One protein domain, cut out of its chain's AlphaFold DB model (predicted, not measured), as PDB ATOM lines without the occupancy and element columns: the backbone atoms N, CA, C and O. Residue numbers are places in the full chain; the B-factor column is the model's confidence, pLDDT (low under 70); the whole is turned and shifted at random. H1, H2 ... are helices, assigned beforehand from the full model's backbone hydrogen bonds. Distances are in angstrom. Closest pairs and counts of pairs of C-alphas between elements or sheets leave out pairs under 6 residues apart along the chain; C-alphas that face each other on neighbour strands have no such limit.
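This is residues 53 to 224 of the 233 residues of an uncharacterized protein of Firmicutes bacterium ADurb.Bin373 (UniProt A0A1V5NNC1). A long helical hairpin, H4 and H5 side by side, makes the length of the domain, and its end at residues 154 to 158 reaches beyond the other helices. H3 packs on H4, and H6 packs on H3 and, with residues 203 to 207 alone, on H5, in a loose four-helix bundle with the hairpin; H2 crosses H3 and H6 on the side away from the hairpin, and H1 turns back from H2 to pack on residues 204 to 211 of H6. The printed part has 172 residues with six named helices, H1 to H6 in chain order, and no named strand; its class is all helix. It is a rod of 69 by 31 by 27 A, only just loose, close to compact, with a radius of gyration of the C-alphas of 19.1 A.

H1, residues 54 to 63, begins at C-alpha 54 (9.933, -10.594, -30.606) and is 14.6 A long. H2, residues 65 to 79, measures 21.0 A, and H3, residues 89 to 105, 23.7 A. H4, residues 110 to 153, measures 63.5 A, and H5, residues 159 to 195, 54.0 A. H6, residues 201 to 224, measures 34.8 A and ends at C-alpha 224 (-10.331, -1.389, -42.009).

H6 is the hub, touching H1, H2, H3 and H5. H3 to H6 form an up and down bundle, each helix running against the one before. H4 and H5, a hairpin, touch at a shallow tilt of 7 degrees, closest at the C-alphas of Val 153 and Ala 159, 5.8 A apart. H2 touches H6 at a steep tilt of 66 degrees, closest at the C-alphas of Leu 72 and Ser 208, 5.7 A. In the six helices every O i to N i+4 pair is within hydrogen-bond range.

The farthest C-alphas, of Glu 109 and Lys 155, are 69.4 A apart. The printed part has no cut and no long link. Mean pLDDT of the printed part is 76.0; 60 residues are under 70, among them 78 to 111 and 152 to 164.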
ATOM      1  N   ASP A  53       7.690  -9.873 -34.113       81.19
ATOM      2  CA  ASP A  53       7.665 -11.266 -33.691       81.19
ATOM      3  C   ASP A  53       8.509 -11.504 -32.429       81.19
ATOM      4  O   ASP A  53       8.666 -12.654 -32.029       81.19
ATOM      5  N   SER A  54       9.063 -10.468 -31.786       82.81
ATOM      6  CA  SER A  54       9.933 -10.594 -30.606       82.81
ATOM      7  C   SER A  54       9.321 -11.471 -29.501       82.81
ATOM      8  O   SER A  54       9.926 -12.457 -29.074       82.81
ATOM      9  N   VAL A  55       8.077 -11.194 -29.101       82.25
ATOM     10  CA  VAL A  55       7.358 -11.961 -28.065       82.25
ATOM     11  C   VAL A  55       7.032 -13.385 -28.531       82.25
ATOM     12  O   VAL A  55       7.125 -14.340 -27.756       82.25
ATOM     13  N   LYS A  56       6.718 -13.561 -29.819       86.44
ATOM     14  CA  LYS A  56       6.471 -14.878 -30.425       86.44
ATOM     15  C   LYS A  56       7.741 -15.724 -30.479       86.44
ATOM     16  O   LYS A  56       7.694 -16.921 -30.212       86.44
ATOM     17  N   GLN A  57       8.885 -15.110 -30.771       88.62
ATOM     18  CA  GLN A  57      10.189 -15.767 -30.746       88.62
ATOM     19  C   GLN A  57      10.568 -16.201 -29.332       88.62
ATOM     20  O   GLN A  57      11.072 -17.308 -29.176       88.62
ATOM     21  N   GLN A  58      10.284 -15.385 -28.312       86.19
ATOM     22  CA  GLN A  58      10.478 -15.782 -26.913       86.19
ATOM     23  C   GLN A  58       9.629 -17.008 -26.554       86.19
ATOM     24  O   GLN A  58      10.171 -17.971 -26.020       86.19
ATOM     25  N   LEU A  59       8.341 -17.030 -26.928       87.19
ATOM     26  CA  LEU A  59       7.486 -18.209 -26.726       87.19
ATOM     27  C   LEU A  59       8.076 -19.453 -27.415       87.19
ATOM     28  O   LEU A  59       8.189 -20.509 -26.803       87.19
ATOM     29  N   VAL A  60       8.504 -19.328 -28.675       91.69
ATOM     30  CA  VAL A  60       9.117 -20.436 -29.430       91.69
ATOM     31  C   VAL A  60      10.419 -20.926 -28.788       91.69
ATOM     32  O   VAL A  60      10.680 -22.127 -28.806       91.69
ATOM     33  N   GLN A  61      11.237 -20.031 -28.231       91.00
ATOM     34  CA  GLN A  61      12.458 -20.399 -27.507       91.00
ATOM     35  C   GLN A  61      12.151 -21.149 -26.205       91.00
ATOM     36  O   GLN A  61      12.894 -22.056 -25.845       91.00
ATOM     37  N   GLU A  62      11.064 -20.784 -25.527       88.19
ATOM     38  CA  GLU A  62      10.672 -21.332 -24.229       88.19
ATOM     39  C   GLU A  62      10.004 -22.711 -24.346       88.19
ATOM     40  O   GLU A  62      10.377 -23.641 -23.634       88.19
ATOM     41  N   VAL A  63       9.044 -22.870 -25.266       88.69
ATOM     42  CA  VAL A  63       8.229 -24.099 -25.364       88.69
ATOM     43  C   VAL A  63       8.491 -24.936 -26.617       88.69
ATOM     44  O   VAL A  63       7.939 -26.027 -26.756       88.69
ATOM     45  N   GLY A  64       9.335 -24.454 -27.529       92.94
ATOM     46  CA  GLY A  64       9.550 -25.061 -28.838       92.94
ATOM     47  C   GLY A  64       8.482 -24.662 -29.860       92.94
ATOM     48  O   GLY A  64       7.359 -24.280 -29.530       92.94
ATOM     49  N   ARG A  65       8.835 -24.746 -31.148       90.19
ATOM     50  CA  ARG A  65       7.999 -24.229 -32.244       90.19
ATOM     51  C   ARG A  65       6.635 -24.908 -32.350       90.19
ATOM     52  O   ARG A  65       5.634 -24.214 -32.477       90.19
ATOM     53  N   GLU A  66       6.597 -26.238 -32.314       91.12
ATOM     54  CA  GLU A  66       5.353 -27.000 -32.496       91.12
ATOM     55  C   GLU A  66       4.343 -26.684 -31.389       91.12
ATOM     56  O   GLU A  66       3.205 -26.317 -31.678       91.12
ATOM     57  N   LYS A  67       4.794 -26.712 -30.130       87.75
ATOM     58  CA  LYS A  67       3.959 -26.398 -28.968       87.75
ATOM     59  C   LYS A  67       3.520 -24.931 -28.947       87.75
ATOM     60  O   LYS A  67       2.378 -24.643 -28.611       87.75
ATOM     61  N   ALA A  68       4.390 -23.999 -29.344       88.75
ATOM     62  CA  ALA A  68       4.017 -22.590 -29.471       88.75
ATOM     63  C   ALA A  68       2.900 -22.394 -30.511       88.75
ATOM     64  O   ALA A  68       1.934 -21.682 -30.253       88.75
ATOM     65  N   GLU A  69       3.005 -23.033 -31.679       89.25
ATOM     66  CA  GLU A  69       1.974 -22.954 -32.721       89.25
ATOM     67  C   GLU A  69       0.649 -23.600 -32.283       89.25
ATOM     68  O   GLU A  69      -0.421 -23.094 -32.631       89.25
ATOM     69  N   GLU A  70       0.703 -24.691 -31.517       88.44
ATOM     70  CA  GLU A  70      -0.473 -25.336 -30.928       88.44
ATOM     71  C   GLU A  70      -1.185 -24.416 -29.930       88.44
ATOM     72  O   GLU A  70      -2.379 -24.163 -30.094       88.44
ATOM     73  N   LEU A  71      -0.443 -23.837 -28.977       84.25
ATOM     74  CA  LEU A  71      -0.981 -22.881 -28.008       84.25
ATOM     75  C   LEU A  71      -1.622 -21.688 -28.715       84.25
ATOM     76  O   LEU A  71      -2.777 -21.366 -28.460       84.25
ATOM     77  N   LEU A  72      -0.924 -21.057 -29.664       86.06
ATOM     78  CA  LEU A  72      -1.476 -19.910 -30.391       86.06
ATOM     79  C   LEU A  72      -2.779 -20.265 -31.120       86.06
ATOM     80  O   LEU A  72      -3.728 -19.485 -31.073       86.06
ATOM     81  N   LYS A  73      -2.870 -21.448 -31.745       86.62
ATOM     82  CA  LYS A  73      -4.111 -21.919 -32.385       86.62
ATOM     83  C   LYS A  73      -5.224 -22.182 -31.381       86.62
ATOM     84  O   LYS A  73      -6.373 -21.857 -31.666       86.62
ATOM     85  N   GLU A  74      -4.907 -22.776 -30.237       82.12
ATOM     86  CA  GLU A  74      -5.876 -23.014 -29.170       82.12
ATOM     87  C   GLU A  74      -6.494 -21.694 -28.700       82.12
ATOM     88  O   GLU A  74      -7.719 -21.556 -28.684       82.12
ATOM     89  N   ILE A  75      -5.655 -20.694 -28.425       77.38
ATOM     90  CA  ILE A  75      -6.103 -19.362 -28.013       77.38
ATOM     91  C   ILE A  75      -6.894 -18.670 -29.127       77.38
ATOM     92  O   ILE A  75      -7.951 -18.091 -28.872       77.38
ATOM     93  N   GLN A  76      -6.430 -18.765 -30.375       78.06
ATOM     94  CA  GLN A  76      -7.137 -18.223 -31.535       78.06
ATOM     95  C   GLN A  76      -8.552 -18.816 -31.643       78.06
ATOM     96  O   GLN A  76      -9.527 -18.079 -31.801       78.06
ATOM     97  N   ASN A  77      -8.691 -20.134 -31.495       76.06
ATOM     98  CA  ASN A  77      -9.978 -20.825 -31.556       76.06
ATOM     99  C   ASN A  77     -10.876 -20.478 -30.360       76.06
ATOM    100  O   ASN A  77     -12.068 -20.242 -30.549       76.06
ATOM    101  N   ALA A  78     -10.309 -20.374 -29.153       66.25
ATOM    102  CA  ALA A  78     -11.030 -19.937 -27.958       66.25
ATOM    103  C   ALA A  78     -11.551 -18.493 -28.100       66.25
ATOM    104  O   ALA A  78     -12.683 -18.200 -27.720       66.25
ATOM    105  N   SER A  79     -10.774 -17.612 -28.738       56.47
ATOM    106  CA  SER A  79     -11.182 -16.232 -29.037       56.47
ATOM    107  C   SER A  79     -12.229 -16.118 -30.155       56.47
ATOM    108  O   SER A  79     -12.925 -15.113 -30.246       56.47
ATOM    109  N   SER A  80     -12.386 -17.154 -30.988       50.44
ATOM    110  CA  SER A  80     -13.303 -17.155 -32.141       50.44
ATOM    111  C   SER A  80     -14.755 -17.519 -31.783       50.44
ATOM    112  O   SER A  80     -15.642 -17.372 -32.624       50.44
ATOM    113  N   GLY A  81     -15.007 -18.022 -30.564       40.91
ATOM    114  CA  GLY A  81     -16.301 -18.583 -30.139       40.91
ATOM    115  C   GLY A  81     -17.101 -17.753 -29.127       40.91
ATOM    116  O   GLY A  81     -18.263 -18.063 -28.871       40.91
ATOM    117  N   VAL A  82     -16.520 -16.694 -28.564       38.78
ATOM    118  CA  VAL A  82     -17.207 -15.767 -27.653       38.78
ATOM    119  C   VAL A  82     -17.452 -14.469 -28.415       38.78
ATOM    120  O   VAL A  82     -16.647 -14.091 -29.258       38.78
ATOM    121  N   ALA A  83     -18.541 -13.751 -28.128       36.69
ATOM    122  CA  ALA A  83     -18.834 -12.412 -28.666       36.69
ATOM    123  C   ALA A  83     -17.815 -11.323 -28.228       36.69
ATOM    124  O   ALA A  83     -18.143 -10.138 -28.151       36.69
ATOM    125  N   ALA A  84     -16.592 -11.741 -27.920       40.38
ATOM    126  CA  ALA A  84     -15.401 -10.957 -27.715       40.38
ATOM    127  C   ALA A  84     -15.069 -10.274 -29.047       40.38
ATOM    128  O   ALA A  84     -14.839 -10.908 -30.079       40.38
ATOM    129  N   LYS A  85     -15.148  -8.947 -29.063       49.00
ATOM    130  CA  LYS A  85     -14.815  -8.152 -30.250       49.00
ATOM    131  C   LYS A  85     -13.350  -8.436 -30.631       49.00
ATOM    132  O   LYS A  85     -12.551  -8.727 -29.741       49.00
ATOM    133  N   PRO A  86     -12.955  -8.318 -31.910       43.88
ATOM    134  CA  PRO A  86     -11.540  -8.324 -32.277       43.88
ATOM    135  C   PRO A  86     -10.736  -7.396 -31.347       43.88
ATOM    136  O   PRO A  86     -11.136  -6.254 -31.122       43.88
ATOM    137  N   GLY A  87      -9.663  -7.917 -30.741       51.66
ATOM    138  CA  GLY A  87      -8.857  -7.190 -29.750       51.66
ATOM    139  C   GLY A  87      -9.303  -7.315 -28.284       51.66
ATOM    140  O   GLY A  87      -8.727  -6.645 -27.431       51.66
ATOM    141  N   ASP A  88     -10.284  -8.158 -27.957       62.22
ATOM    142  CA  ASP A  88     -10.686  -8.445 -26.573       62.22
ATOM    143  C   ASP A  88      -9.737  -9.459 -25.902       62.22
ATOM    144  O   ASP A  88     -10.021 -10.650 -25.752       62.22
ATOM    145  N   PHE A  89      -8.550  -8.965 -25.546       63.66
ATOM    146  CA  PHE A  89      -7.527  -9.721 -24.827       63.66
ATOM    147  C   PHE A  89      -7.996 -10.204 -23.462       63.66
ATOM    148  O   PHE A  89      -7.673 -11.328 -23.097       63.66
ATOM    149  N   LEU A  90      -8.782  -9.406 -22.736       65.12
ATOM    150  CA  LEU A  90      -9.304  -9.804 -21.431       65.12
ATOM    151  C   LEU A  90     -10.246 -11.001 -21.543       65.12
ATOM    152  O   LEU A  90     -10.088 -11.942 -20.775       65.12
ATOM    153  N   GLY A  91     -11.137 -11.027 -22.539       67.06
ATOM    154  CA  GLY A  91     -11.984 -12.192 -22.795       67.06
ATOM    155  C   GLY A  91     -11.188 -13.433 -23.223       67.06
ATOM    156  O   GLY A  91     -11.491 -14.548 -22.793       67.06
ATOM    157  N   ALA A  92     -10.144 -13.268 -24.042       65.38
ATOM    158  CA  ALA A  92      -9.262 -14.376 -24.419       65.38
ATOM    159  C   ALA A  92      -8.479 -14.911 -23.210       65.38
ATOM    160  O   ALA A  92      -8.411 -16.119 -22.999       65.38
ATOM    161  N   LEU A  93      -7.936 -14.012 -22.391       66.94
ATOM    162  CA  LEU A  93      -7.187 -14.338 -21.189       66.94
ATOM    163  C   LEU A  93      -8.090 -15.009 -20.142       66.94
ATOM    164  O   LEU A  93      -7.717 -16.039 -19.596       66.94
ATOM    165  N   GLU A  94      -9.296 -14.492 -19.907       69.81
ATOM    166  CA  GLU A  94     -10.251 -15.036 -18.937       69.81
ATOM    167  C   GLU A  94     -10.691 -16.458 -19.293       69.81
ATOM    168  O   GLU A  94     -10.683 -17.330 -18.425       69.81
ATOM    169  N   ASN A  95     -11.009 -16.732 -20.562       67.69
ATOM    170  CA  ASN A  95     -11.380 -18.083 -21.000       67.69
ATOM    171  C   ASN A  95     -10.251 -19.093 -20.771       67.69
ATOM    172  O   ASN A  95     -10.490 -20.241 -20.394       67.69
ATOM    173  N   VAL A  96      -9.011 -18.660 -20.979       66.81
ATOM    174  CA  VAL A  96      -7.835 -19.525 -20.913       66.81
ATOM    175  C   VAL A  96      -7.392 -19.730 -19.468       66.81
ATOM    176  O   VAL A  96      -7.164 -20.864 -19.052       66.81
ATOM    177  N   ILE A  97      -7.387 -18.660 -18.669       66.00
ATOM    178  CA  ILE A  97      -7.156 -18.728 -17.225       66.00
ATOM    179  C   ILE A  97      -8.222 -19.603 -16.565       66.00
ATOM    180  O   ILE A  97      -7.884 -20.444 -15.735       66.00
ATOM    181  N   SER A  98      -9.494 -19.455 -16.945       67.62
ATOM    182  CA  SER A  98     -10.589 -20.274 -16.410       67.62
ATOM    183  C   SER A  98     -10.387 -21.757 -16.710       67.62
ATOM    184  O   SER A  98     -10.631 -22.584 -15.834       67.62
ATOM    185  N   LYS A  99      -9.874 -22.101 -17.898       67.44
ATOM    186  CA  LYS A  99      -9.528 -23.482 -18.253       67.44
ATOM    187  C   LYS A  99      -8.416 -24.038 -17.353       67.44
ATOM    188  O   LYS A  99      -8.623 -25.072 -16.727       67.44
ATOM    189  N   THR A 100      -7.313 -23.308 -17.171       65.19
ATOM    190  CA  THR A 100      -6.243 -23.724 -16.240       65.19
ATOM    191  C   THR A 100      -6.692 -23.786 -14.782       65.19
ATOM    192  O   THR A 100      -6.290 -24.675 -14.044       65.19
ATOM    193  N   ARG A 101      -7.557 -22.860 -14.353       63.56
ATOM    194  CA  ARG A 101      -8.077 -22.796 -12.982       63.56
ATOM    195  C   ARG A 101      -8.978 -24.001 -12.677       63.56
ATOM    196  O   ARG A 101      -9.015 -24.449 -11.537       63.56
ATOM    197  N   LEU A 102      -9.687 -24.533 -13.677       61.03
ATOM    198  CA  LEU A 102     -10.483 -25.759 -13.553       61.03
ATOM    199  C   LEU A 102      -9.610 -27.021 -13.511       61.03
ATOM    200  O   LEU A 102      -9.904 -27.911 -12.723       61.03
ATOM    201  N   GLU A 103      -8.533 -27.073 -14.298       62.66
ATOM    202  CA  GLU A 103      -7.570 -28.187 -14.290       62.66
ATOM    203  C   GLU A 103      -6.783 -28.266 -12.962       62.66
ATOM    204  O   GLU A 103      -6.544 -29.354 -12.448       62.66
ATOM    205  N   GLU A 104      -6.469 -27.118 -12.353       56.97
ATOM    206  CA  GLU A 104      -5.823 -26.998 -11.033       56.97
ATOM    207  C   GLU A 104      -6.750 -27.331  -9.850       56.97
ATOM    208  O   GLU A 104      -6.337 -27.940  -8.860       56.97
ATOM    209  N   LYS A 105      -8.029 -26.936  -9.932       58.16
ATOM    210  CA  LYS A 105      -9.012 -27.110  -8.849       58.16
ATOM    211  C   LYS A 105      -9.268 -28.580  -8.497       58.16
ATOM    212  O   LYS A 105      -9.595 -28.868  -7.348       58.16
ATOM    213  N   ASP A 106      -9.103 -29.490  -9.452       55.75
ATOM    214  CA  ASP A 106      -9.258 -30.931  -9.228       55.75
ATOM    215  C   ASP A 106      -8.028 -31.573  -8.542       55.75
ATOM    216  O   ASP A 106      -8.112 -32.723  -8.103       55.75
ATOM    217  N   GLY A 107      -6.907 -30.846  -8.401       54.72
ATOM    218  CA  GLY A 107      -5.643 -31.356  -7.847       54.72
ATOM    219  C   GLY A 107      -5.093 -30.655  -6.592       54.72
ATOM    220  O   GLY A 107      -4.234 -31.234  -5.926       54.72
ATOM    221  N   ALA A 108      -5.559 -29.448  -6.243       58.31
ATOM    222  CA  ALA A 108      -4.951 -28.606  -5.199       58.31
ATOM    223  C   ALA A 108      -5.711 -28.569  -3.851       58.31
ATOM    224  O   ALA A 108      -6.938 -28.666  -3.789       58.31
ATOM    225  N   GLU A 109      -4.985 -28.345  -2.746       62.81
ATOM    226  CA  GLU A 109      -5.582 -27.964  -1.453       62.81
ATOM    227  C   GLU A 109      -6.214 -26.558  -1.532       62.81
ATOM    228  O   GLU A 109      -5.670 -25.652  -2.164       62.81
ATOM    229  N   ASN A 110      -7.337 -26.346  -0.832       68.62
ATOM    230  CA  ASN A 110      -8.176 -25.134  -0.918       68.62
ATOM    231  C   ASN A 110      -7.389 -23.808  -0.744       68.62
ATOM    232  O   ASN A 110      -7.642 -22.833  -1.445       68.62
ATOM    233  N   VAL A 111      -6.362 -23.791   0.115       67.38
ATOM    234  CA  VAL A 111      -5.516 -22.605   0.372       67.38
ATOM    235  C   VAL A 111      -4.593 -22.261  -0.808       67.38
ATOM    236  O   VAL A 111      -4.375 -21.084  -1.094       67.38
ATOM    237  N   GLN A 112      -4.065 -23.260  -1.525       78.88
ATOM    238  CA  GLN A 112      -3.216 -23.020  -2.701       78.88
ATOM    239  C   GLN A 112      -4.038 -22.461  -3.865       78.88
ATOM    240  O   GLN A 112      -3.589 -21.554  -4.564       78.88
ATOM    241  N   TYR A 113      -5.276 -22.939  -4.011       78.50
ATOM    242  CA  TYR A 113      -6.210 -22.432  -5.011       78.50
ATOM    243  C   TYR A 113      -6.588 -20.960  -4.775       78.50
ATOM    244  O   TYR A 113      -6.623 -20.179  -5.725       78.50
ATOM    245  N   GLU A 114      -6.842 -20.551  -3.526       84.44
ATOM    246  CA  GLU A 114      -7.134 -19.146  -3.198       84.44
ATOM    247  C   GLU A 114      -5.948 -18.222  -3.515       84.44
ATOM    248  O   GLU A 114      -6.130 -17.181  -4.153       84.44
ATOM    249  N   ALA A 115      -4.729 -18.625  -3.135       86.81
ATOM    250  CA  ALA A 115      -3.510 -17.879  -3.448       86.81
ATOM    251  C   ALA A 115      -3.293 -17.757  -4.965       86.81
ATOM    252  O   ALA A 115      -3.044 -16.660  -5.471       86.81
ATOM    253  N   TYR A 116      -3.466 -18.858  -5.702       85.00
ATOM    254  CA  TYR A 116      -3.400 -18.868  -7.160       85.00
ATOM    255  C   TYR A 116      -4.444 -17.936  -7.781       85.00
ATOM    256  O   TYR A 116      -4.093 -17.055  -8.563       85.00
ATOM    257  N   SER A 117      -5.717 -18.056  -7.389       84.00
ATOM    258  CA  SER A 117      -6.806 -17.210  -7.897       84.00
ATOM    259  C   SER A 117      -6.529 -15.723  -7.681       84.00
ATOM    260  O   SER A 117      -6.721 -14.929  -8.601       84.00
ATOM    261  N   SER A 118      -6.029 -15.355  -6.497       89.44
ATOM    262  CA  SER A 118      -5.706 -13.968  -6.157       89.44
ATOM    263  C   SER A 118      -4.575 -13.401  -7.023       89.44
ATOM    264  O   SER A 118      -4.697 -12.286  -7.537       89.44
ATOM    265  N   ILE A 119      -3.508 -14.176  -7.250       90.69
ATOM    266  CA  ILE A 119      -2.411 -13.782  -8.148       90.69
ATOM    267  C   ILE A 119      -2.938 -13.616  -9.579       90.69
ATOM    268  O   ILE A 119      -2.651 -12.613 -10.231       90.69
ATOM    269  N   MET A 120      -3.761 -14.551 -10.054       85.56
ATOM    270  CA  MET A 120      -4.341 -14.478 -11.396       85.56
ATOM    271  C   MET A 120      -5.205 -13.225 -11.597       85.56
ATOM    272  O   MET A 120      -5.068 -12.545 -12.611       85.56
ATOM    273  N   GLU A 121      -6.067 -12.891 -10.633       87.19
ATOM    274  CA  GLU A 121      -6.930 -11.701 -10.687       87.19
ATOM    275  C   GLU A 121      -6.123 -10.398 -10.687       87.19
ATOM    276  O   GLU A 121      -6.422  -9.480 -11.456       87.19
ATOM    277  N   LYS A 122      -5.056 -10.335  -9.881       92.19
ATOM    278  CA  LYS A 122      -4.128  -9.198  -9.851       92.19
ATOM    279  C   LYS A 122      -3.523  -8.934 -11.230       92.19
ATOM    280  O   LYS A 122      -3.620  -7.814 -11.732       92.19
ATOM    281  N   TYR A 123      -2.928  -9.950 -11.858       89.38
ATOM    282  CA  TYR A 123      -2.273  -9.763 -13.155       89.38
ATOM    283  C   TYR A 123      -3.269  -9.584 -14.298       89.38
ATOM    284  O   TYR A 123      -2.989  -8.827 -15.223       89.38
ATOM    285  N   GLN A 124      -4.464 -10.176 -14.224       83.56
ATOM    286  CA  GLN A 124      -5.539  -9.872 -15.171       83.56
ATOM    287  C   GLN A 124      -5.904  -8.378 -15.147       83.56
ATOM    288  O   GLN A 124      -6.008  -7.757 -16.208       83.56
ATOM    289  N   ALA A 125      -6.046  -7.782 -13.958       86.25
ATOM    290  CA  ALA A 125      -6.313  -6.350 -13.818       86.25
ATOM    291  C   ALA A 125      -5.143  -5.480 -14.317       86.25
ATOM    292  O   ALA A 125      -5.362  -4.454 -14.971       86.25
ATOM    293  N   GLU A 126      -3.902  -5.895 -14.050       86.44
ATOM    294  CA  GLU A 126      -2.698  -5.202 -14.521       86.44
ATOM    295  C   GLU A 126      -2.593  -5.218 -16.052       86.44
ATOM    296  O   GLU A 126      -2.429  -4.166 -16.675       86.44
ATOM    297  N   PHE A 127      -2.773  -6.383 -16.679       83.50
ATOM    298  CA  PHE A 127      -2.758  -6.496 -18.135       83.50
ATOM    299  C   PHE A 127      -3.914  -5.729 -18.788       83.50
ATOM    300  O   PHE A 127      -3.709  -5.097 -19.824       83.50
ATOM    301  N   GLY A 128      -5.102  -5.723 -18.174       78.31
ATOM    302  CA  GLY A 128      -6.227  -4.900 -18.629       78.31
ATOM    303  C   GLY A 128      -5.903  -3.407 -18.605       78.31
ATOM    304  O   GLY A 128      -6.119  -2.705 -19.592       78.31
ATOM    305  N   SER A 129      -5.287  -2.935 -17.520       82.69
ATOM    306  CA  SER A 129      -4.863  -1.536 -17.389       82.69
ATOM    307  C   SER A 129      -3.802  -1.157 -18.429       82.69
ATOM    308  O   SER A 129      -3.877  -0.083 -19.031       82.69
ATOM    309  N   LEU A 130      -2.832  -2.046 -18.687       81.94
ATOM    310  CA  LEU A 130      -1.847  -1.859 -19.755       81.94
ATOM    311  C   LEU A 130      -2.539  -1.747 -21.117       81.94
ATOM    312  O   LEU A 130      -2.291  -0.789 -21.848       81.94
ATOM    313  N   GLN A 131      -3.438  -2.679 -21.443       76.25
ATOM    314  CA  GLN A 131      -4.177  -2.677 -22.705       76.25
ATOM    315  C   GLN A 131      -4.934  -1.359 -22.919       76.25
ATOM    316  O   GLN A 131      -4.826  -0.757 -23.988       76.25
ATOM    317  N   GLU A 132      -5.682  -0.893 -21.918       75.81
ATOM    318  CA  GLU A 132      -6.427   0.364 -22.004       75.81
ATOM    319  C   GLU A 132      -5.507   1.562 -22.265       75.81
ATOM    320  O   GLU A 132      -5.795   2.373 -23.153       75.81
ATOM    321  N   GLY A 133      -4.380   1.644 -21.550       74.12
ATOM    322  CA  GLY A 133      -3.368   2.682 -21.755       74.12
ATOM    323  C   GLY A 133      -2.828   2.685 -23.187       74.12
ATOM    324  O   GLY A 133      -2.857   3.716 -23.863       74.12
ATOM    325  N   TYR A 134      -2.441   1.518 -23.704       75.12
ATOM    326  CA  TYR A 134      -1.930   1.399 -25.073       75.12
ATOM    327  C   TYR A 134      -2.965   1.750 -26.136       75.12
ATOM    328  O   TYR A 134      -2.640   2.412 -27.124       75.12
ATOM    329  N   VAL A 135      -4.226   1.366 -25.936       72.44
ATOM    330  CA  VAL A 135      -5.315   1.742 -26.846       72.44
ATOM    331  C   VAL A 135      -5.503   3.262 -26.870       72.44
ATOM    332  O   VAL A 135      -5.716   3.838 -27.943       72.44
ATOM    333  N   GLN A 136      -5.412   3.940 -25.724       73.19
ATOM    334  CA  GLN A 136      -5.512   5.401 -25.657       73.19
ATOM    335  C   GLN A 136      -4.348   6.091 -26.377       73.19
ATOM    336  O   GLN A 136      -4.585   6.972 -27.210       73.19
ATOM    337  N   GLU A 137      -3.111   5.667 -26.116       74.31
ATOM    338  CA  GLU A 137      -1.913   6.230 -26.747       74.31
ATOM    339  C   GLU A 137      -1.913   6.017 -28.262       74.31
ATOM    340  O   GLU A 137      -1.656   6.948 -29.035       74.31
ATOM    341  N   LEU A 138      -2.309   4.827 -28.712       70.81
ATOM    342  CA  LEU A 138      -2.439   4.538 -30.132       70.81
ATOM    343  C   LEU A 138      -3.514   5.412 -30.790       70.81
ATOM    344  O   LEU A 138      -3.288   5.970 -31.866       70.81
ATOM    345  N   ASN A 139      -4.672   5.582 -30.148       69.00
ATOM    346  CA  ASN A 139      -5.727   6.464 -30.648       69.00
ATOM    347  C   ASN A 139      -5.258   7.925 -30.742       69.00
ATOM    348  O   ASN A 139      -5.587   8.611 -31.716       69.00
ATOM    349  N   ALA A 140      -4.461   8.396 -29.779       73.44
ATOM    350  CA  ALA A 140      -3.863   9.728 -29.806       73.44
ATOM    351  C   ALA A 140      -2.848   9.882 -30.952       73.44
ATOM    352  O   ALA A 140      -2.889  10.878 -31.688       73.44
ATOM    353  N   LEU A 141      -1.991   8.879 -31.167       72.25
ATOM    354  CA  LEU A 141      -1.035   8.845 -32.277       72.25
ATOM    355  C   LEU A 141      -1.758   8.895 -33.632       72.25
ATOM    356  O   LEU A 141      -1.439   9.713 -34.499       72.25
ATOM    357  N   VAL A 142      -2.806   8.080 -33.778       68.69
ATOM    358  CA  VAL A 142      -3.693   8.037 -34.949       68.69
ATOM    359  C   VAL A 142      -4.386   9.384 -35.173       68.69
ATOM    360  O   VAL A 142      -4.455   9.874 -36.306       68.69
ATOM    361  N   GLY A 143      -4.914   9.998 -34.112       62.31
ATOM    362  CA  GLY A 143      -5.567  11.307 -34.160       62.31
ATOM    363  C   GLY A 143      -4.619  12.406 -34.640       62.31
ATOM    364  O   GLY A 143      -4.955  13.152 -35.568       62.31
ATOM    365  N   SER A 144      -3.410  12.434 -34.080       74.38
ATOM    366  CA  SER A 144      -2.359  13.396 -34.427       74.38
ATOM    367  C   SER A 144      -1.938  13.247 -35.889       74.38
ATOM    368  O   SER A 144      -1.973  14.215 -36.653       74.38
ATOM    369  N   ALA A 145      -1.685  12.012 -36.333       66.44
ATOM    370  CA  ALA A 145      -1.324  11.727 -37.717       66.44
ATOM    371  C   ALA A 145      -2.400  12.172 -38.711       66.44
ATOM    372  O   ALA A 145      -2.094  12.745 -39.760       66.44
ATOM    373  N   LYS A 146      -3.683  11.966 -38.382       64.00
ATOM    374  CA  LYS A 146      -4.807  12.437 -39.208       64.00
ATOM    375  C   LYS A 146      -4.864  13.958 -39.298       64.00
ATOM    376  O   LYS A 146      -5.235  14.492 -40.347       64.00
ATOM    377  N   GLN A 147      -4.592  14.666 -38.208       69.94
ATOM    378  CA  GLN A 147      -4.606  16.125 -38.189       69.94
ATOM    379  C   GLN A 147      -3.451  16.695 -39.015       69.94
ATOM    380  O   GLN A 147      -3.693  17.485 -39.928       69.94
ATOM    381  N   GLU A 148      -2.228  16.238 -38.759       72.06
ATOM    382  CA  GLU A 148      -1.035  16.719 -39.455       72.06
ATOM    383  C   GLU A 148      -1.071  16.408 -40.949       72.06
ATOM    384  O   GLU A 148      -0.772  17.273 -41.770       72.06
ATOM    385  N   TYR A 149      -1.538  15.216 -41.326       65.25
ATOM    386  CA  TYR A 149      -1.702  14.865 -42.730       65.25
ATOM    387  C   TYR A 149      -2.630  15.845 -43.462       65.25
ATOM    388  O   TYR A 149      -2.277  16.362 -44.523       65.25
ATOM    389  N   ARG A 150      -3.802  16.153 -42.885       66.88
ATOM    390  CA  ARG A 150      -4.769  17.091 -43.486       66.88
ATOM    391  C   ARG A 150      -4.174  18.491 -43.674       66.88
ATOM    392  O   ARG A 150      -4.462  19.155 -44.670       66.88
ATOM    393  N   GLN A 151      -3.330  18.926 -42.742       74.69
ATOM    394  CA  GLN A 151      -2.721  20.256 -42.758       74.69
ATOM    395  C   GLN A 151      -1.503  20.362 -43.684       74.69
ATOM    396  O   GLN A 151      -1.339  21.379 -44.360       74.69
ATOM    397  N   ALA A 152      -0.648  19.338 -43.713       68.25
ATOM    398  CA  ALA A 152       0.623  19.367 -44.431       68.25
ATOM    399  C   ALA A 152       0.474  18.961 -45.901       68.25
ATOM    400  O   ALA A 152       1.039  19.606 -46.783       68.25
ATOM    401  N   VAL A 153      -0.315  17.923 -46.189       60.81
ATOM    402  CA  VAL A 153      -0.383  17.332 -47.536       60.81
ATOM    403  C   VAL A 153      -1.243  18.153 -48.491       60.81
ATOM    404  O   VAL A 153      -0.955  18.196 -49.685       60.81
ATOM    405  N   SER A 154      -2.231  18.890 -47.974       61.16
ATOM    406  CA  SER A 154      -2.980  19.883 -48.757       61.16
ATOM    407  C   SER A 154      -2.089  21.014 -49.295       61.16
ATOM    408  O   SER A 154      -2.416  21.611 -50.317       61.16
ATOM    409  N   LYS A 155      -0.953  21.284 -48.638       66.25
ATOM    410  CA  LYS A 155      -0.001  22.349 -48.992       66.25
ATOM    411  C   LYS A 155       1.244  21.825 -49.710       66.25
ATOM    412  O   LYS A 155       1.784  22.506 -50.576       66.25
ATOM    413  N   ASN A 156       1.708  20.629 -49.352       69.38
ATOM    414  CA  ASN A 156       2.879  19.983 -49.932       69.38
ATOM    415  C   ASN A 156       2.673  18.458 -50.004       69.38
ATOM    416  O   ASN A 156       2.884  17.762 -49.008       69.38
ATOM    417  N   PRO A 157       2.350  17.905 -51.187       62.91
ATOM    418  CA  PRO A 157       2.210  16.460 -51.375       62.91
ATOM    419  C   PRO A 157       3.458  15.642 -50.995       62.91
ATOM    420  O   PRO A 157       3.341  14.464 -50.666       62.91
ATOM    421  N   GLY A 158       4.650  16.255 -50.998       65.88
ATOM    422  CA  GLY A 158       5.900  15.618 -50.573       65.88
ATOM    423  C   GLY A 158       5.997  15.359 -49.064       65.88
ATOM    424  O   GLY A 158       6.709  14.442 -48.658       65.88
ATOM    425  N   ALA A 159       5.234  16.088 -48.240       69.12
ATOM    426  CA  ALA A 159       5.226  15.928 -46.781       69.12
ATOM    427  C   ALA A 159       4.627  14.584 -46.328       69.12
ATOM    428  O   ALA A 159       4.888  14.124 -45.218       69.12
ATOM    429  N   ALA A 160       3.855  13.914 -47.192       64.19
ATOM    430  CA  ALA A 160       3.219  12.638 -46.874       64.19
ATOM    431  C   ALA A 160       4.234  11.544 -46.505       64.19
ATOM    432  O   ALA A 160       3.964  10.728 -45.626       64.19
ATOM    433  N   ARG A 161       5.406  11.533 -47.159       67.50
ATOM    434  CA  ARG A 161       6.461  10.550 -46.876       67.50
ATOM    435  C   ARG A 161       7.097  10.789 -45.509       67.50
ATOM    436  O   ARG A 161       7.285   9.844 -44.761       67.50
ATOM    437  N   GLU A 162       7.415  12.037 -45.192       69.88
ATOM    438  CA  GLU A 162       8.054  12.399 -43.925       69.88
ATOM    439  C   GLU A 162       7.132  12.127 -42.731       69.88
ATOM    440  O   GLU A 162       7.546  11.506 -41.754       69.88
ATOM    441  N   LEU A 163       5.853  12.503 -42.849       66.19
ATOM    442  CA  LEU A 163       4.842  12.178 -41.845       66.19
ATOM    443  C   LEU A 163       4.712  10.665 -41.650       66.19
ATOM    444  O   LEU A 163       4.607  10.202 -40.518       66.19
ATOM    445  N   PHE A 164       4.743   9.897 -42.739       67.94
ATOM    446  CA  PHE A 164       4.685   8.444 -42.663       67.94
ATOM    447  C   PHE A 164       5.859   7.858 -41.875       67.94
ATOM    448  O   PHE A 164       5.616   7.131 -40.919       67.94
ATOM    449  N   GLU A 165       7.104   8.181 -42.242       71.25
ATOM    450  CA  GLU A 165       8.284   7.623 -41.562       71.25
ATOM    451  C   GLU A 165       8.267   7.959 -40.068       71.25
ATOM    452  O   GLU A 165       8.559   7.108 -39.230       71.25
ATOM    453  N   ARG A 166       7.838   9.179 -39.722       77.56
ATOM    454  CA  ARG A 166       7.742   9.612 -38.329       77.56
ATOM    455  C   ARG A 166       6.687   8.833 -37.549       77.56
ATOM    456  O   ARG A 166       7.000   8.295 -36.495       77.56
ATOM    457  N   TYR A 167       5.457   8.739 -38.055       74.75
ATOM    458  CA  TYR A 167       4.389   8.023 -37.349       74.75
ATOM    459  C   TYR A 167       4.575   6.506 -37.354       74.75
ATOM    460  O   TYR A 167       4.138   5.850 -36.412       74.75
ATOM    461  N   LYS A 168       5.255   5.954 -38.365       73.31
ATOM    462  CA  LYS A 168       5.719   4.565 -38.357       73.31
ATOM    463  C   LYS A 168       6.696   4.340 -37.205       73.31
ATOM    464  O   LYS A 168       6.441   3.471 -36.383       73.31
ATOM    465  N   ALA A 169       7.743   5.159 -37.104       75.94
ATOM    466  CA  ALA A 169       8.717   5.055 -36.020       75.94
ATOM    467  C   ALA A 169       8.069   5.247 -34.637       75.94
ATOM    468  O   ALA A 169       8.381   4.510 -33.708       75.94
ATOM    469  N   SER A 170       7.130   6.190 -34.496       75.69
ATOM    470  CA  SER A 170       6.379   6.372 -33.247       75.69
ATOM    471  C   SER A 170       5.486   5.176 -32.905       75.69
ATOM    472  O   SER A 170       5.376   4.829 -31.736       75.69
ATOM    473  N   GLY A 171       4.862   4.543 -33.901       73.94
ATOM    474  CA  GLY A 171       4.075   3.326 -33.698       73.94
ATOM    475  C   GLY A 171       4.942   2.132 -33.299       73.94
ATOM    476  O   GLY A 171       4.591   1.423 -32.366       73.94
ATOM    477  N   GLU A 172       6.096   1.952 -33.950       77.00
ATOM    478  CA  GLU A 172       7.076   0.910 -33.604       77.00
ATOM    479  C   GLU A 172       7.633   1.112 -32.184       77.00
ATOM    480  O   GLU A 172       7.762   0.151 -31.431       77.00
ATOM    481  N   ALA A 173       7.907   2.358 -31.788       78.19
ATOM    482  CA  ALA A 173       8.344   2.679 -30.429       78.19
ATOM    483  C   ALA A 173       7.260   2.383 -29.380       78.19
ATOM    484  O   ALA A 173       7.567   1.817 -28.335       78.19
ATOM    485  N   LEU A 174       6.000   2.724 -29.674       78.50
ATOM    486  CA  LEU A 174       4.862   2.427 -28.803       78.50
ATOM    487  C   LEU A 174       4.631   0.913 -28.654       78.50
ATOM    488  O   LEU A 174       4.378   0.437 -27.550       78.50
ATOM    489  N   GLU A 175       4.736   0.150 -29.750       78.69
ATOM    490  CA  GLU A 175       4.645  -1.318 -29.726       78.69
ATOM    491  C   GLU A 175       5.773  -1.921 -28.874       78.69
ATOM    492  O   GLU A 175       5.494  -2.719 -27.983       78.69
ATOM    493  N   ALA A 176       7.016  -1.468 -29.056       82.00
ATOM    494  CA  ALA A 176       8.154  -1.946 -28.271       82.00
ATOM    495  C   ALA A 176       8.024  -1.624 -26.771       82.00
ATOM    496  O   ALA A 176       8.354  -2.453 -25.922       82.00
ATOM    497  N   GLU A 177       7.521  -0.435 -26.427       81.19
ATOM    498  CA  GLU A 177       7.231  -0.075 -25.039       81.19
ATOM    499  C   GLU A 177       6.137  -0.975 -24.445       81.19
ATOM    500  O   GLU A 177       6.261  -1.416 -23.301       81.19
ATOM    501  N   CYS A 178       5.102  -1.297 -25.228       83.75
ATOM    502  CA  CYS A 178       4.066  -2.270 -24.871       83.75
ATOM    503  C   CYS A 178       4.622  -3.648 -24.582       83.75
ATOM    504  O   CYS A 178       4.389  -4.186 -23.496       83.75
ATOM    505  N   ASP A 179       5.416  -4.176 -25.503       84.06
ATOM    506  CA  ASP A 179       6.047  -5.475 -25.346       84.06
ATOM    507  C   ASP A 179       6.950  -5.498 -24.104       84.06
ATOM    508  O   ASP A 179       6.952  -6.470 -23.346       84.06
ATOM    509  N   GLN A 180       7.689  -4.416 -23.838       89.12
ATOM    510  CA  GLN A 180       8.546  -4.319 -22.659       89.12
ATOM    511  C   GLN A 180       7.741  -4.338 -21.354       89.12
ATOM    512  O   GLN A 180       8.078  -5.106 -20.449       89.12
ATOM    513  N   ARG A 181       6.696  -3.506 -21.231       87.56
ATOM    514  CA  ARG A 181       5.885  -3.450 -20.003       87.56
ATOM    515  C   ARG A 181       5.126  -4.753 -19.781       87.56
ATOM    516  O   ARG A 181       5.148  -5.276 -18.674       87.56
ATOM    517  N   PHE A 182       4.542  -5.315 -20.839       88.56
ATOM    518  CA  PHE A 182       3.857  -6.602 -20.770       88.56
ATOM    519  C   PHE A 182       4.795  -7.720 -20.298       88.56
ATOM    520  O   PHE A 182       4.468  -8.436 -19.355       88.56
ATOM    521  N   ASN A 183       5.991  -7.840 -20.887       90.12
ATOM    522  CA  ASN A 183       6.968  -8.853 -20.479       90.12
ATOM    523  C   ASN A 183       7.462  -8.655 -19.037       90.12
ATOM    524  O   ASN A 183       7.738  -9.639 -18.347       90.12
ATOM    525  N   ALA A 184       7.566  -7.410 -18.563       92.50
ATOM    526  CA  ALA A 184       7.911  -7.122 -17.173       92.50
ATOM    527  C   ALA A 184       6.821  -7.619 -16.208       92.50
ATOM    528  O   ALA A 184       7.138  -8.336 -15.260       92.50
ATOM    529  N   SER A 185       5.549  -7.319 -16.488       92.00
ATOM    530  CA  SER A 185       4.404  -7.818 -15.710       92.00
ATOM    531  C   SER A 185       4.304  -9.346 -15.756       92.00
ATOM    532  O   SER A 185       4.090  -9.988 -14.733       92.00
ATOM    533  N   LEU A 186       4.552  -9.953 -16.921       91.62
ATOM    534  CA  LEU A 186       4.573 -11.407 -17.093       91.62
ATOM    535  C   LEU A 186       5.681 -12.073 -16.252       91.62
ATOM    536  O   LEU A 186       5.452 -13.094 -15.609       91.62
ATOM    537  N   SER A 187       6.867 -11.461 -16.208       95.06
ATOM    538  CA  SER A 187       7.989 -11.941 -15.387       95.06
ATOM    539  C   SER A 187       7.701 -11.800 -13.888       95.06
ATOM    540  O   SER A 187       8.067 -12.672 -13.101       95.06
ATOM    541  N   ALA A 188       7.031 -10.717 -13.481       96.62
ATOM    542  CA  ALA A 188       6.606 -10.516 -12.098       96.62
ATOM    543  C   ALA A 188       5.569 -11.566 -11.670       96.62
ATOM    544  O   ALA A 188       5.705 -12.156 -10.596       96.62
ATOM    545  N   MET A 189       4.602 -11.867 -12.544       93.94
ATOM    546  CA  MET A 189       3.610 -12.924 -12.340       93.94
ATOM    547  C   MET A 189       4.266 -14.278 -12.113       93.94
ATOM    548  O   MET A 189       3.966 -14.968 -11.141       93.94
ATOM    549  N   GLU A 190       5.202 -14.639 -12.982       94.88
ATOM    550  CA  GLU A 190       5.920 -15.902 -12.885       94.88
ATOM    551  C   GLU A 190       6.740 -16.007 -11.587       94.88
ATOM    552  O   GLU A 190       6.739 -17.049 -10.927       94.88
ATOM    553  N   ALA A 191       7.415 -14.926 -11.185       96.88
ATOM    554  CA  ALA A 191       8.175 -14.880  -9.939       96.88
ATOM    555  C   ALA A 191       7.276 -15.033  -8.701       96.88
ATOM    556  O   ALA A 191       7.634 -15.753  -7.768       96.88
ATOM    557  N   GLU A 192       6.108 -14.390  -8.696       96.44
ATOM    558  CA  GLU A 192       5.142 -14.458  -7.597       96.44
ATOM    559  C   GLU A 192       4.505 -15.847  -7.480       96.44
ATOM    560  O   GLU A 192       4.407 -16.379  -6.373       96.44
ATOM    561  N   LEU A 193       4.164 -16.485  -8.604       92.06
ATOM    562  CA  LEU A 193       3.692 -17.873  -8.626       92.06
ATOM    563  C   LEU A 193       4.753 -18.826  -8.057       92.06
ATOM    564  O   LEU A 193       4.475 -19.576  -7.119       92.06
ATOM    565  N   ARG A 194       6.005 -18.731  -8.526       93.81
ATOM    566  CA  ARG A 194       7.111 -19.562  -8.014       93.81
ATOM    567  C   ARG A 194       7.378 -19.351  -6.528       93.81
ATOM    568  O   ARG A 194       7.604 -20.324  -5.815       93.81
ATOM    569  N   ALA A 195       7.342 -18.107  -6.050       94.81
ATOM    570  CA  ALA A 195       7.561 -17.791  -4.638       94.81
ATOM    571  C   ALA A 195       6.511 -18.436  -3.715       94.81
ATOM    572  O   ALA A 195       6.805 -18.717  -2.554       94.81
ATOM    573  N   ASN A 196       5.316 -18.706  -4.242       90.69
ATOM    574  CA  ASN A 196       4.232 -19.380  -3.534       90.69
ATOM    575  C   ASN A 196       4.168 -20.893  -3.820       90.69
ATOM    576  O   ASN A 196       3.244 -21.553  -3.355       90.69
ATOM    577  N   ASN A 197       5.155 -21.457  -4.530       89.56
ATOM    578  CA  ASN A 197       5.172 -22.853  -4.992       89.56
ATOM    579  C   ASN A 197       3.949 -23.222  -5.847       89.56
ATOM    580  O   ASN A 197       3.453 -24.344  -5.778       89.56
ATOM    581  N   LEU A 198       3.463 -22.265  -6.635       87.31
ATOM    582  CA  LEU A 198       2.312 -22.421  -7.514       87.31
ATOM    583  C   LEU A 198       2.753 -22.720  -8.958       87.31
ATOM    584  O   LEU A 198       3.883 -22.389  -9.343       87.31
ATOM    585  N   PRO A 199       1.868 -23.319  -9.772       85.94
ATOM    586  CA  PRO A 199       2.142 -23.591 -11.177       85.94
ATOM    587  C   PRO A 199       2.293 -22.300 -11.977       85.94
ATOM    588  O   PRO A 199       1.774 -21.243 -11.616       85.94
ATOM    589  N   THR A 200       3.015 -22.392 -13.092       88.56
ATOM    590  CA  THR A 200       3.395 -21.227 -13.916       88.56
ATOM    591  C   THR A 200       2.828 -21.288 -15.327       88.56
ATOM    592  O   THR A 200       3.023 -20.370 -16.113       88.56
ATOM    593  N   GLU A 201       2.060 -22.322 -15.652       85.12
ATOM    594  CA  GLU A 201       1.448 -22.557 -16.957       85.12
ATOM    595  C   GLU A 201       0.616 -21.352 -17.420       85.12
ATOM    596  O   GLU A 201       0.650 -20.982 -18.595       85.12
ATOM    597  N   ALA A 202      -0.053 -20.662 -16.492       82.56
ATOM    598  CA  ALA A 202      -0.800 -19.437 -16.768       82.56
ATOM    599  C   ALA A 202       0.035 -18.310 -17.408       82.56
ATOM    600  O   ALA A 202      -0.505 -17.499 -18.160       82.56
ATOM    601  N   VAL A 203       1.346 -18.273 -17.165       88.44
ATOM    602  CA  VAL A 203       2.289 -17.316 -17.769       88.44
ATOM    603  C   VAL A 203       2.412 -17.568 -19.275       88.44
ATOM    604  O   VAL A 203       2.342 -16.631 -20.076       88.44
ATOM    605  N   LEU A 204       2.505 -18.835 -19.690       86.75
ATOM    606  CA  LEU A 204       2.548 -19.225 -21.107       86.75
ATOM    607  C   LEU A 204       1.246 -18.868 -21.824       86.75
ATOM    608  O   LEU A 204       1.256 -18.376 -22.959       86.75
ATOM    609  N   TYR A 205       0.124 -19.088 -21.149       82.31
ATOM    610  CA  TYR A 205      -1.197 -18.747 -21.655       82.31
ATOM    611  C   TYR A 205      -1.389 -17.237 -21.810       82.31
ATOM    612  O   TYR A 205      -1.834 -16.791 -22.869       82.31
ATOM    613  N   ALA A 206      -0.975 -16.445 -20.818       83.88
ATOM    614  CA  ALA A 206      -1.014 -14.989 -20.895       83.88
ATOM    615  C   ALA A 206      -0.165 -14.457 -22.059       83.88
ATOM    616  O   ALA A 206      -0.638 -13.638 -22.853       83.88
ATOM    617  N   ARG A 207       1.056 -14.983 -22.231       87.88
ATOM    618  CA  ARG A 207       1.931 -14.640 -23.364       87.88
ATOM    619  C   ARG A 207       1.279 -14.983 -24.708       87.88
ATOM    620  O   ARG A 207       1.317 -14.182 -25.641       87.88
ATOM    621  N   SER A 208       0.658 -16.155 -24.808       85.12
ATOM    622  CA  SER A 208       0.002 -16.620 -26.035       85.12
ATOM    623  C   SER A 208      -1.226 -15.770 -26.390       85.12
ATOM    624  O   SER A 208      -1.378 -15.364 -27.542       85.12
ATOM    625  N   ALA A 209      -2.056 -15.423 -25.401       80.00
ATOM    626  CA  ALA A 209      -3.187 -14.507 -25.568       80.00
ATOM    627  C   ALA A 209      -2.757 -13.120 -26.037       80.00
ATOM    628  O   ALA A 209      -3.399 -12.531 -26.909       80.00
ATOM    629  N   TYR A 210      -1.633 -12.625 -25.526       82.69
ATOM    630  CA  TYR A 210      -1.083 -11.345 -25.942       82.69
ATOM    631  C   TYR A 210      -0.641 -11.347 -27.412       82.69
ATOM    632  O   TYR A 210      -0.997 -10.439 -28.165       82.69
ATOM    633  N   ILE A 211       0.061 -12.397 -27.853       83.44
ATOM    634  CA  ILE A 211       0.471 -12.559 -29.259       83.44
ATOM    635  C   ILE A 211      -0.756 -12.596 -30.181       83.44
ATOM    636  O   ILE A 211      -0.813 -11.849 -31.157       83.44
ATOM    637  N   VAL A 212      -1.762 -13.413 -29.846       80.06
ATOM    638  CA  VAL A 212      -3.009 -13.523 -30.624       80.06
ATOM    639  C   VAL A 212      -3.756 -12.189 -30.682       80.06
ATOM    640  O   VAL A 212      -4.226 -11.788 -31.747       80.06
ATOM    641  N   MET A 213      -3.833 -11.450 -29.571       76.38
ATOM    642  CA  MET A 213      -4.421 -10.107 -29.561       76.38
ATOM    643  C   MET A 213      -3.683  -9.172 -30.529       76.38
ATOM    644  O   MET A 213      -4.340  -8.503 -31.331       76.38
ATOM    645  N   LYS A 214      -2.342  -9.122 -30.476       76.88
ATOM    646  CA  LYS A 214      -1.535  -8.270 -31.368       76.88
ATOM    647  C   LYS A 214      -1.794  -8.594 -32.840       76.88
ATOM    648  O   LYS A 214      -1.966  -7.677 -33.646       76.88
ATOM    649  N   GLU A 215      -1.840  -9.879 -33.191       76.06
ATOM    650  CA  GLU A 215      -2.120 -10.337 -34.558       76.06
ATOM    651  C   GLU A 215      -3.543  -9.943 -34.999       76.06
ATOM    652  O   GLU A 215      -3.710  -9.288 -36.030       76.06
ATOM    653  N   ASN A 216      -4.558 -10.219 -34.176       73.19
ATOM    654  CA  ASN A 216      -5.955  -9.883 -34.472       73.19
ATOM    655  C   ASN A 216      -6.179  -8.378 -34.651       73.19
ATOM    656  O   ASN A 216      -6.875  -7.944 -35.573       73.19
ATOM    657  N   TYR A 217      -5.587  -7.567 -33.777       70.25
ATOM    658  CA  TYR A 217      -5.737  -6.118 -33.824       70.25
ATOM    659  C   TYR A 217      -5.067  -5.516 -35.069       70.25
ATOM    660  O   TYR A 217      -5.607  -4.622 -35.728       70.25
ATOM    661  N   ARG A 218      -3.909  -6.058 -35.455       71.06
ATOM    662  CA  ARG A 218      -3.220  -5.706 -36.701       71.06
ATOM    663  C   ARG A 218      -4.058  -6.058 -37.925       71.06
ATOM    664  O   ARG A 218      -4.208  -5.216 -38.814       71.06
ATOM    665  N   ASP A 219      -4.633  -7.255 -37.959       70.00
ATOM    666  CA  ASP A 219      -5.520  -7.689 -39.038       70.00
ATOM    667  C   ASP A 219      -6.776  -6.820 -39.128       70.00
ATOM    668  O   ASP A 219      -7.206  -6.460 -40.224       70.00
ATOM    669  N   GLU A 220      -7.336  -6.397 -37.996       67.88
ATOM    670  CA  GLU A 220      -8.464  -5.469 -37.966       67.88
ATOM    671  C   GLU A 220      -8.099  -4.105 -38.571       67.88
ATOM    672  O   GLU A 220      -8.837  -3.580 -39.412       67.88
ATOM    673  N   ILE A 221      -6.951  -3.536 -38.192       65.50
ATOM    674  CA  ILE A 221      -6.453  -2.275 -38.761       65.50
ATOM    675  C   ILE A 221      -6.220  -2.424 -40.267       65.50
ATOM    676  O   ILE A 221      -6.646  -1.563 -41.044       65.50
ATOM    677  N   LEU A 222      -5.588  -3.521 -40.690       64.38
ATOM    678  CA  LEU A 222      -5.357  -3.837 -42.098       64.38
ATOM    679  C   LEU A 222      -6.676  -3.956 -42.865       64.38
ATOM    680  O   LEU A 222      -6.823  -3.344 -43.921       64.38
ATOM    681  N   ASN A 223      -7.659  -4.678 -42.332       64.56
ATOM    682  CA  ASN A 223      -8.963  -4.871 -42.960       64.56
ATOM    683  C   ASN A 223      -9.768  -3.570 -43.029       64.56
ATOM    684  O   ASN A 223     -10.381  -3.288 -44.057       64.56
ATOM    685  N   LYS A 224      -9.730  -2.733 -41.987       62.81
ATOM    686  CA  LYS A 224     -10.331  -1.389 -42.009       62.81
ATOM    687  C   LYS A 224      -9.681  -0.512 -43.078       62.81
ATOM    688  O   LYS A 224     -10.386   0.140 -43.851       62.81
TER     689      LYS A 224